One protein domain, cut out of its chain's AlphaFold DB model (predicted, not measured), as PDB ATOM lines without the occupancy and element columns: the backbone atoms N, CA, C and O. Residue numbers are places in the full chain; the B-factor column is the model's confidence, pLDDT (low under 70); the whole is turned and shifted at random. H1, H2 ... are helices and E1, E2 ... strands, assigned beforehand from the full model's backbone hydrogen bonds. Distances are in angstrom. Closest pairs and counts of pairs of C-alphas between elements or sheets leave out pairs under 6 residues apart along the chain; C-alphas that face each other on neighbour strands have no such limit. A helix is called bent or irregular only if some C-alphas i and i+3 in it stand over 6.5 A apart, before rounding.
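Overview. This is residues 5 to 79 of the 93 residues of a protein of Campylobacter jejuni (UniProt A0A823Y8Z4). Four antiparallel strands make one sheet, a wall with a helical hairpin towards its E1 edge: H1 comes closest to E1, H2 is near E2, and both helices only graze the sheet. E4, at the other edge, is the element farthest from the middle. The printed part has 75 residues, with two named helices and then four named strands, in sheet order E1, E2, E3, E4; its class is mixed. It is compact, with a radius of gyration of the C-alphas of 11.6 A, and spans 33 by 26 by 22 A.

Along the chain. Begin with the sheet: E1 is residues 43 to 46, E2 residues 52 to 57, E3 residues 62 to 67 and E4 residues 73 to 78. Find C-alpha 73 at (2.966, 36.192, 37.868); from there E4 runs 16.6 A to C-alpha 78 at (-1.080, 20.429, 41.090). H2, residues 19 to 34, is 22.3 A long. H1, residues 5 to 15, starts at C-alpha 5 at (-18.651, 35.802, 43.280), is 17.2 A long and is only just irregular: C-alphas 11 and 14 are 6.9 A apart.

Arrangement. The strands form a meander, each the antiparallel neighbour of the one before. Look for N 45 and O 54, 2.8 A apart, between E1 and E2; N 55 and O 64, 2.8 A, between E2 and E3; and N 67 and O 73, 2.9 A, between E3 and E4. E1 and E4 are apart. H1 grazes the sheet with residues 8 to 15; its closest C-alphas to E1 are those of Tyr 12 and Phe 44, 6.2 A. H2 grazes it with residues 25 to 32. The hairpin H1 and H2 touch, closest at the C-alphas of Ile 9 and Gln 26, 6.7 A, and run opposite ways at a shallow tilt of 34 degrees, only just short of steep. In H2 every O i to N i+4 pair is within hydrogen-bond range, in H1 4 of 7.

Size, cuts and confidence. The C-alphas farthest apart, those of Lys 19 and Asn 79, are 34.5 A apart. The printed part has no cut and no long link. Mean pLDDT of the printed part is 76.1; look for values under 70 at residue 6 and residues 8 to 18, 48 to 50, 70 to 72 and 78 to 79.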
ATOM      1  N   LEU A   5     -19.737  34.847  43.085       70.94
ATOM      2  CA  LEU A   5     -18.651  35.802  43.280       70.94
ATOM      3  C   LEU A   5     -18.742  36.573  44.612       70.94
ATOM      4  O   LEU A   5     -17.723  36.766  45.266       70.94
ATOM      5  N   GLU A   6     -19.933  36.970  45.074       69.88
ATOM      6  CA  GLU A   6     -20.096  37.634  46.381       69.88
ATOM      7  C   GLU A   6     -19.662  36.733  47.542       69.88
ATOM      8  O   GLU A   6     -19.152  37.230  48.545       69.88
ATOM      9  N   LYS A   7     -19.836  35.409  47.419       71.81
ATOM     10  CA  LYS A   7     -19.332  34.454  48.419       71.81
ATOM     11  C   LYS A   7     -17.805  34.396  48.415       71.81
ATOM     12  O   LYS A   7     -17.205  34.443  49.485       71.81
ATOM     13  N   VAL A   8     -17.194  34.353  47.229       69.69
ATOM     14  CA  VAL A   8     -15.731  34.354  47.060       69.69
ATOM     15  C   VAL A   8     -15.123  35.647  47.618       69.69
ATOM     16  O   VAL A   8     -14.188  35.596  48.410       69.69
ATOM     17  N   ILE A   9     -15.711  36.806  47.297       68.62
ATOM     18  CA  ILE A   9     -15.270  38.118  47.802       68.62
ATOM     19  C   ILE A   9     -15.468  38.232  49.322       68.62
ATOM     20  O   ILE A   9     -14.644  38.828  50.014       68.62
ATOM     21  N   LYS A  10     -16.541  37.660  49.886       68.56
ATOM     22  CA  LYS A  10     -16.764  37.705  51.339       68.56
ATOM     23  C   LYS A  10     -15.681  36.945  52.112       68.56
ATOM     24  O   LYS A  10     -15.213  37.471  53.114       68.56
ATOM     25  N   ASN A  11     -15.254  35.778  51.626       64.88
ATOM     26  CA  ASN A  11     -14.155  35.010  52.233       64.88
ATOM     27  C   ASN A  11     -12.818  35.774  52.222       64.88
ATOM     28  O   ASN A  11     -11.897  35.424  52.950       64.88
ATOM     29  N   TYR A  12     -12.705  36.798  51.377       67.56
ATOM     30  CA  TYR A  12     -11.498  37.583  51.192       67.56
ATOM     31  C   TYR A  12     -11.415  38.842  52.068       67.56
ATOM     32  O   TYR A  12     -10.336  39.221  52.525       67.56
ATOM     33  N   ASN A  13     -12.555  39.490  52.317       58.47
ATOM     34  CA  ASN A  13     -12.629  40.813  52.950       58.47
ATOM     35  C   ASN A  13     -12.128  40.884  54.404       58.47
ATOM     36  O   ASN A  13     -11.971  41.984  54.926       58.47
ATOM     37  N   GLU A  14     -11.872  39.757  55.068       56.53
ATOM     38  CA  GLU A  14     -11.479  39.721  56.485       56.53
ATOM     39  C   GLU A  14      -9.984  40.029  56.729       56.53
ATOM     40  O   GLU A  14      -9.573  40.153  57.878       56.53
ATOM     41  N   ASN A  15      -9.173  40.219  55.674       57.59
ATOM     42  CA  ASN A  15      -7.704  40.172  55.775       57.59
ATOM     43  C   ASN A  15      -6.940  41.483  55.461       57.59
ATOM     44  O   ASN A  15      -5.711  41.453  55.417       57.59
ATOM     45  N   PHE A  16      -7.604  42.632  55.241       58.44
ATOM     46  CA  PHE A  16      -6.931  43.870  54.787       58.44
ATOM     47  C   PHE A  16      -7.054  45.037  55.766       58.44
ATOM     48  O   PHE A  16      -8.149  45.431  56.157       58.44
ATOM     49  N   SER A  17      -5.915  45.654  56.082       60.50
ATOM     50  CA  SER A  17      -5.807  46.844  56.934       60.50
ATOM     51  C   SER A  17      -5.971  48.176  56.180       60.50
ATOM     52  O   SER A  17      -6.259  49.192  56.808       60.50
ATOM     53  N   ASN A  18      -5.837  48.197  54.845       69.00
ATOM     54  CA  ASN A  18      -5.934  49.401  54.008       69.00
ATOM     55  C   ASN A  18      -6.871  49.194  52.800       69.00
ATOM     56  O   ASN A  18      -6.852  48.157  52.137       69.00
ATOM     57  N   LYS A  19      -7.669  50.223  52.484       73.69
ATOM     58  CA  LYS A  19      -8.674  50.228  51.410       73.69
ATOM     59  C   LYS A  19      -8.079  50.013  50.017       73.69
ATOM     60  O   LYS A  19      -8.647  49.254  49.245       73.69
ATOM     61  N   ARG A  20      -6.945  50.651  49.695       72.50
ATOM     62  CA  ARG A  20      -6.322  50.525  48.362       72.50
ATOM     63  C   ARG A  20      -5.942  49.075  48.057       72.50
ATOM     64  O   ARG A  20      -6.197  48.596  46.956       72.50
ATOM     65  N   ASP A  21      -5.351  48.403  49.035       70.75
ATOM     66  CA  ASP A  21      -4.856  47.036  48.879       70.75
ATOM     67  C   ASP A  21      -6.026  46.048  48.812       70.75
ATOM     68  O   ASP A  21      -6.004  45.113  48.015       70.75
ATOM     69  N   ASN A  22      -7.105  46.325  49.556       74.44
ATOM     70  CA  ASN A  22      -8.362  45.590  49.433       74.44
ATOM     71  C   ASN A  22      -8.984  45.749  48.031       74.44
ATOM     72  O   ASN A  22      -9.315  44.754  47.393       74.44
ATOM     73  N   ASP A  23      -9.088  46.981  47.519       78.31
ATOM     74  CA  ASP A  23      -9.684  47.270  46.205       78.31
ATOM     75  C   ASP A  23      -8.902  46.593  45.064       78.31
ATOM     76  O   ASP A  23      -9.497  45.945  44.196       78.31
ATOM     77  N   PHE A  24      -7.564  46.697  45.077       77.25
ATOM     78  CA  PHE A  24      -6.697  46.047  44.086       77.25
ATOM     79  C   PHE A  24      -6.962  44.547  44.033       77.25
ATOM     80  O   PHE A  24      -7.124  43.943  42.970       77.25
ATOM     81  N   ALA A  25      -7.027  43.942  45.203       76.06
ATOM     82  CA  ALA A  25      -6.945  42.515  45.298       76.06
ATOM     83  C   ALA A  25      -8.331  41.833  45.250       76.06
ATOM     84  O   ALA A  25      -8.442  40.722  44.732       76.06
ATOM     85  N   GLN A  26      -9.415  42.555  45.569       79.69
ATOM     86  CA  GLN A  26     -10.762  42.223  45.086       79.69
ATOM     87  C   GLN A  26     -10.835  42.226  43.553       79.69
ATOM     88  O   GLN A  26     -11.434  41.325  42.962       79.69
ATOM     89  N   GLY A  27     -10.211  43.216  42.901       82.75
ATOM     90  CA  GLY A  27     -10.111  43.279  41.441       82.75
ATOM     91  C   GLY A  27      -9.389  42.065  40.855       82.75
ATOM     92  O   GLY A  27      -9.875  41.448  39.906       82.75
ATOM     93  N   LEU A  28      -8.275  41.667  41.473       80.31
ATOM     94  CA  LEU A  28      -7.521  40.477  41.087       80.31
ATOM     95  C   LEU A  28      -8.333  39.188  41.267       80.31
ATOM     96  O   LEU A  28      -8.380  38.366  40.358       80.31
ATOM     97  N   ILE A  29      -9.022  39.011  42.394       81.44
ATOM     98  CA  ILE A  29      -9.873  37.832  42.628       81.44
ATOM     99  C   ILE A  29     -10.997  37.760  41.608       81.44
ATOM    100  O   ILE A  29     -11.256  36.697  41.048       81.44
ATOM    101  N   LYS A  30     -11.642  38.891  41.320       85.50
ATOM    102  CA  LYS A  30     -12.662  38.951  40.279       85.50
ATOM    103  C   LYS A  30     -12.095  38.499  38.932       85.50
ATOM    104  O   LYS A  30     -12.685  37.624  38.308       85.50
ATOM    105  N   TYR A  31     -10.931  39.015  38.538       84.69
ATOM    106  CA  TYR A  31     -10.248  38.600  37.312       84.69
ATOM    107  C   TYR A  31      -9.963  37.089  37.285       84.69
ATOM    108  O   TYR A  31     -10.285  36.418  36.306       84.69
ATOM    109  N   LEU A  32      -9.405  36.529  38.360       83.81
ATOM    110  CA  LEU A  32      -9.087  35.100  38.438       83.81
ATOM    111  C   LEU A  32     -10.352  34.227  38.357       83.81
ATOM    112  O   LEU A  32     -10.334  33.177  37.715       83.81
ATOM    113  N   TYR A  33     -11.445  34.656  38.992       85.75
ATOM    114  CA  TYR A  33     -12.726  33.948  38.970       85.75
ATOM    115  C   TYR A  33     -13.371  33.994  37.579       85.75
ATOM    116  O   TYR A  33     -13.800  32.968  37.060       85.75
ATOM    117  N   GLU A  34     -13.386  35.168  36.939       85.94
ATOM    118  CA  GLU A  34     -13.917  35.354  35.581       85.94
ATOM    119  C   GLU A  34     -13.140  34.547  34.528       85.94
ATOM    120  O   GLU A  34     -13.721  34.121  33.533       85.94
ATOM    121  N   ASN A  35     -11.854  34.277  34.771       84.00
ATOM    122  CA  ASN A  35     -11.013  33.432  33.918       84.00
ATOM    123  C   ASN A  35     -11.013  31.946  34.329       84.00
ATOM    124  O   ASN A  35     -10.189  31.181  33.832       84.00
ATOM    125  N   ALA A  36     -11.909  31.526  35.231       85.00
ATOM    126  CA  ALA A  36     -12.025  30.149  35.724       85.00
ATOM    127  C   ALA A  36     -10.728  29.572  36.334       85.00
ATOM    128  O   ALA A  36     -10.539  28.356  36.392       85.00
ATOM    129  N   ILE A  37      -9.834  30.440  36.820       82.12
ATOM    130  CA  ILE A  37      -8.610  30.041  37.527       82.12
ATOM    131  C   ILE A  37      -8.956  29.640  38.966       82.12
ATOM    132  O   ILE A  37      -8.336  28.738  39.530       82.12
ATOM    133  N   ILE A  38      -9.967  30.279  39.557       85.38
ATOM    134  CA  ILE A  38     -10.434  30.038  40.928       85.38
ATOM    135  C   ILE A  38     -11.954  29.850  40.985       85.38
ATOM    136  O   ILE A  38     -12.675  30.253  40.074       85.38
ATOM    137  N   GLY A  39     -12.444  29.262  42.072       84.88
ATOM    138  CA  GLY A  39     -13.842  28.925  42.310       84.88
ATOM    139  C   GLY A  39     -14.262  29.060  43.776       84.88
ATOM    140  O   GLY A  39     -13.556  29.607  44.616       84.88
ATOM    141  N   GLU A  40     -15.457  28.558  44.095       82.75
ATOM    142  CA  GLU A  40     -16.110  28.793  45.396       82.75
ATOM    143  C   GLU A  40     -15.431  28.111  46.594       82.75
ATOM    144  O   GLU A  40     -15.607  28.554  47.727       82.75
ATOM    145  N   ASN A  41     -14.683  27.031  46.358       82.12
ATOM    146  CA  ASN A  41     -14.037  26.243  47.418       82.12
ATOM    147  C   ASN A  41     -12.604  26.702  47.719       82.12
ATOM    148  O   ASN A  41     -11.940  26.113  48.573       82.12
ATOM    149  N   ASP A  42     -12.120  27.716  47.002       83.75
ATOM    150  CA  ASP A  42     -10.778  28.236  47.186       83.75
ATOM    151  C   ASP A  42     -10.711  29.139  48.427       83.75
ATOM    152  O   ASP A  42     -11.569  29.998  48.657       83.75
ATOM    153  N   LYS A  43      -9.669  28.943  49.237       83.69
ATOM    154  CA  LYS A  43      -9.346  29.774  50.403       83.69
ATOM    155  C   LYS A  43      -8.214  30.729  50.048       83.69
ATOM    156  O   LYS A  43      -7.214  30.299  49.474       83.69
ATOM    157  N   PHE A  44      -8.356  31.997  50.420       81.00
ATOM    158  CA  PHE A  44      -7.406  33.061  50.097       81.00
ATOM    159  C   PHE A  44      -6.607  33.443  51.334       81.00
ATOM    160  O   PHE A  44      -7.179  33.740  52.381       81.00
ATOM    161  N   PHE A  45      -5.291  33.489  51.185       79.62
ATOM    162  CA  PHE A  45      -4.367  33.949  52.206       79.62
ATOM    163  C   PHE A  45      -3.504  35.038  51.604       79.62
ATOM    164  O   PHE A  45      -2.851  34.842  50.579       79.62
ATOM    165  N   LEU A  46      -3.510  36.194  52.242       75.94
ATOM    166  CA  LEU A  46      -2.594  37.263  51.907       75.94
ATOM    167  C   LEU A  46      -1.296  37.060  52.688       75.94
ATOM    168  O   LEU A  46      -1.335  36.861  53.903       75.94
ATOM    169  N   GLU A  47      -0.156  37.104  52.009       75.06
ATOM    170  CA  GLU A  47       1.135  37.029  52.693       75.06
ATOM    171  C   GLU A  47       1.468  38.359  53.401       75.06
ATOM    172  O   GLU A  47       1.078  39.431  52.935       75.06
ATOM    173  N   LYS A  48       2.170  38.290  54.547       64.50
ATOM    174  CA  LYS A  48       2.427  39.403  55.483       64.50
ATOM    175  C   LYS A  48       3.090  40.636  54.852       64.50
ATOM    176  O   LYS A  48       2.949  41.720  55.409       64.50
ATOM    177  N   ASN A  49       3.761  40.509  53.709       67.94
ATOM    178  CA  ASN A  49       4.370  41.633  52.995       67.94
ATOM    179  C   ASN A  49       3.579  42.072  51.754       67.94
ATOM    180  O   ASN A  49       4.111  42.824  50.938       67.94
ATOM    181  N   PHE A  50       2.336  41.600  51.587       65.38
ATOM    182  CA  PHE A  50       1.496  41.853  50.410       65.38
ATOM    183  C   PHE A  50       2.220  41.525  49.097       65.38
ATOM    184  O   PHE A  50       1.967  42.150  48.076       65.38
ATOM    185  N   GLN A  51       3.162  40.580  49.102       74.31
ATOM    186  CA  GLN A  51       3.913  40.253  47.888       74.31
ATOM    187  C   GLN A  51       3.143  39.298  46.982       74.31
ATOM    188  O   GLN A  51       3.360  39.292  45.771       74.31
ATOM    189  N   TYR A  52       2.241  38.497  47.551       79.94
ATOM    190  CA  TYR A  52       1.384  37.598  46.795       79.94
ATOM    191  C   TYR A  52       0.108  37.222  47.557       79.94
ATOM    192  O   TYR A  52       0.030  37.320  48.786       79.94
ATOM    193  N   ILE A  53      -0.881  36.735  46.806       81.81
ATOM    194  CA  ILE A  53      -2.029  35.993  47.339       81.81
ATOM    195  C   ILE A  53      -1.765  34.511  47.131       81.81
ATOM    196  O   ILE A  53      -1.468  34.078  46.018       81.81
ATOM    197  N   ARG A  54      -1.925  33.729  48.192       85.88
ATOM    198  CA  ARG A  54      -1.989  32.273  48.129       85.88
ATOM    199  C   ARG A  54      -3.437  31.826  48.086       85.88
ATOM    200  O   ARG A  54      -4.256  32.258  48.893       85.88
ATOM    201  N   ILE A  55      -3.734  30.925  47.166       85.62
ATOM    202  CA  ILE A  55      -5.068  30.387  46.937       85.62
ATOM    203  C   ILE A  55      -4.973  28.876  47.072       85.62
ATOM    204  O   ILE A  55      -4.202  28.235  46.359       85.62
ATOM    205  N   ILE A  56      -5.717  28.309  48.017       85.31
ATOM    206  CA  ILE A  56      -5.647  26.886  48.356       85.31
ATOM    207  C   ILE A  56      -7.002  26.241  48.114       85.31
ATOM    208  O   ILE A  56      -8.008  26.674  48.675       85.31
ATOM    209  N   ASN A  57      -6.999  25.152  47.347       83.75
ATOM    210  CA  ASN A  57      -8.132  24.247  47.222       83.75
ATOM    211  C   ASN A  57      -7.779  22.902  47.856       83.75
ATOM    212  O   ASN A  57      -7.041  22.103  47.279       83.75
ATOM    213  N   GLU A  58      -8.306  22.639  49.048       80.81
ATOM    214  CA  GLU A  58      -8.048  21.382  49.768       80.81
ATOM    215  C   GLU A  58      -8.661  20.170  49.059       80.81
ATOM    216  O   GLU A  58      -8.076  19.087  49.055       80.81
ATOM    217  N   LYS A  59      -9.823  20.351  48.419       81.75
ATOM    218  CA  LYS A  59     -10.533  19.274  47.721       81.75
ATOM    219  C   LYS A  59      -9.766  18.809  46.484       81.75
ATOM    220  O   LYS A  59      -9.686  17.612  46.226       81.75
ATOM    221  N   GLU A  60      -9.210  19.756  45.736       80.25
ATOM    222  CA  GLU A  60      -8.463  19.506  44.499       80.25
ATOM    223  C   GLU A  60      -6.954  19.349  44.729       80.25
ATOM    224  O   GLU A  60      -6.218  19.129  43.771       80.25
ATOM    225  N   LYS A  61      -6.485  19.450  45.983       81.94
ATOM    226  CA  LYS A  61      -5.059  19.415  46.355       81.94
ATOM    227  C   LYS A  61      -4.211  20.364  45.501       81.94
ATOM    228  O   LYS A  61      -3.203  19.980  44.899       81.94
ATOM    229  N   ARG A  62      -4.677  21.608  45.420       82.88
ATOM    230  CA  ARG A  62      -4.193  22.625  44.485       82.88
ATOM    231  C   ARG A  62      -3.783  23.878  45.235       82.88
ATOM    232  O   ARG A  62      -4.489  24.319  46.146       82.88
ATOM    233  N   LEU A  63      -2.664  24.458  44.817       86.06
ATOM    234  CA  LEU A  63      -2.142  25.706  45.355       86.06
ATOM    235  C   LEU A  63      -1.785  26.648  44.207       86.06
ATOM    236  O   LEU A  63      -1.144  26.245  43.237       86.06
ATOM    237  N   ILE A  64      -2.205  27.903  44.333       85.19
ATOM    238  CA  ILE A  64      -1.863  28.984  43.409       85.19
ATOM    239  C   ILE A  64      -1.218  30.105  44.209       85.19
ATOM    240  O   ILE A  64      -1.788  30.539  45.212       85.19
ATOM    241  N   ASN A  65      -0.071  30.598  43.761       85.19
ATOM    242  CA  ASN A  65       0.479  31.859  44.247       85.19
ATOM    243  C   ASN A  65       0.343  32.900  43.136       85.19
ATOM    244  O   ASN A  65       0.699  32.641  41.987       85.19
ATOM    245  N   VAL A  66      -0.170  34.076  43.479       82.69
ATOM    246  CA  VAL A  66      -0.301  35.198  42.549       82.69
ATOM    247  C   VAL A  66       0.514  36.362  43.077       82.69
ATOM    248  O   VAL A  66       0.106  37.010  44.040       82.69
ATOM    249  N   TYR A  67       1.665  36.604  42.457       81.00
ATOM    250  CA  TYR A  67       2.635  37.605  42.884       81.00
ATOM    251  C   TYR A  67       2.284  38.991  42.347       81.00
ATOM    252  O   TYR A  67       1.987  39.167  41.162       81.00
ATOM    253  N   PHE A  68       2.357  39.995  43.217       75.75
ATOM    254  CA  PHE A  68       2.085  41.385  42.877       75.75
ATOM    255  C   PHE A  68       3.346  42.029  42.305       75.75
ATOM    256  O   PHE A  68       4.292  42.366  43.011       75.75
ATOM    257  N   CYS A  69       3.355  42.204  40.993       71.56
ATOM    258  CA  CYS A  69       4.392  42.908  40.247       71.56
ATOM    259  C   CYS A  69       3.726  43.704  39.115       71.56
ATOM    260  O   CYS A  69       2.514  43.593  38.918       71.56
ATOM    261  N   GLU A  70       4.488  44.510  38.365       68.31
ATOM    262  CA  GLU A  70       3.944  45.297  37.238       68.31
ATOM    263  C   GLU A  70       3.142  44.435  36.248       68.31
ATOM    264  O   GLU A  70       2.179  44.903  35.642       68.31
ATOM    265  N   LYS A  71       3.528  43.160  36.109       66.62
ATOM    266  CA  LYS A  71       2.799  42.128  35.371       66.62
ATOM    267  C   LYS A  71       2.611  40.911  36.276       66.62
ATOM    268  O   LYS A  71       3.592  40.195  36.450       66.62
ATOM    269  N   PRO A  72       1.408  40.662  36.823       64.69
ATOM    270  CA  PRO A  72       1.183  39.581  37.779       64.69
ATOM    271  C   PRO A  72       1.714  38.236  37.279       64.69
ATOM    272  O   PRO A  72       1.421  37.830  36.152       64.69
ATOM    273  N   ILE A  73       2.470  37.547  38.131       75.88
ATOM    274  CA  ILE A  73       2.966  36.192  37.868       75.88
ATOM    275  C   ILE A  73       2.071  35.216  38.628       75.88
ATOM    276  O   ILE A  73       1.801  35.416  39.813       75.88
ATOM    277  N   ILE A  74       1.590  34.185  37.932       78.56
ATOM    278  CA  ILE A  74       0.711  33.153  38.485       78.56
ATOM    279  C   ILE A  74       1.466  31.829  38.460       78.56
ATOM    280  O   ILE A  74       1.679  31.263  37.387       78.56
ATOM    281  N   ASP A  75       1.806  31.327  39.642       78.06
ATOM    282  CA  ASP A  75       2.425  30.016  39.810       78.06
ATOM    283  C   ASP A  75       1.380  29.004  40.268       78.06
ATOM    284  O   ASP A  75       0.625  29.243  41.216       78.06
ATOM    285  N   PHE A  76       1.339  27.864  39.583       76.00
ATOM    286  CA  PHE A  76       0.301  26.860  39.743       76.00
ATOM    287  C   PHE A  76       0.888  25.490  40.064       76.00
ATOM    288  O   PHE A  76       1.653  24.931  39.279       76.00
ATOM    289  N   PHE A  77       0.474  24.925  41.196       75.00
ATOM    290  CA  PHE A  77       0.949  23.633  41.673       75.00
ATOM    291  C   PHE A  77      -0.223  22.652  41.784       75.00
ATOM    292  O   PHE A  77      -1.157  22.854  42.568       75.00
ATOM    293  N   GLN A  78      -0.169  21.575  40.994       61.62
ATOM    294  CA  GLN A  78      -1.080  20.429  41.090       61.62
ATOM    295  C   GLN A  78      -0.393  19.300  41.839       61.62
ATOM    296  O   GLN A  78       0.758  18.989  41.543       61.62
ATOM    297  N   ASN A  79      -1.105  18.664  42.772       60.16
ATOM    298  CA  ASN A  79      -0.528  17.645  43.649       60.16
ATOM    299  C   ASN A  79       0.663  18.188  44.441       60.16
ATOM    300  O   ASN A  79       1.646  17.474  44.620       60.16
TER     301      ASN A  79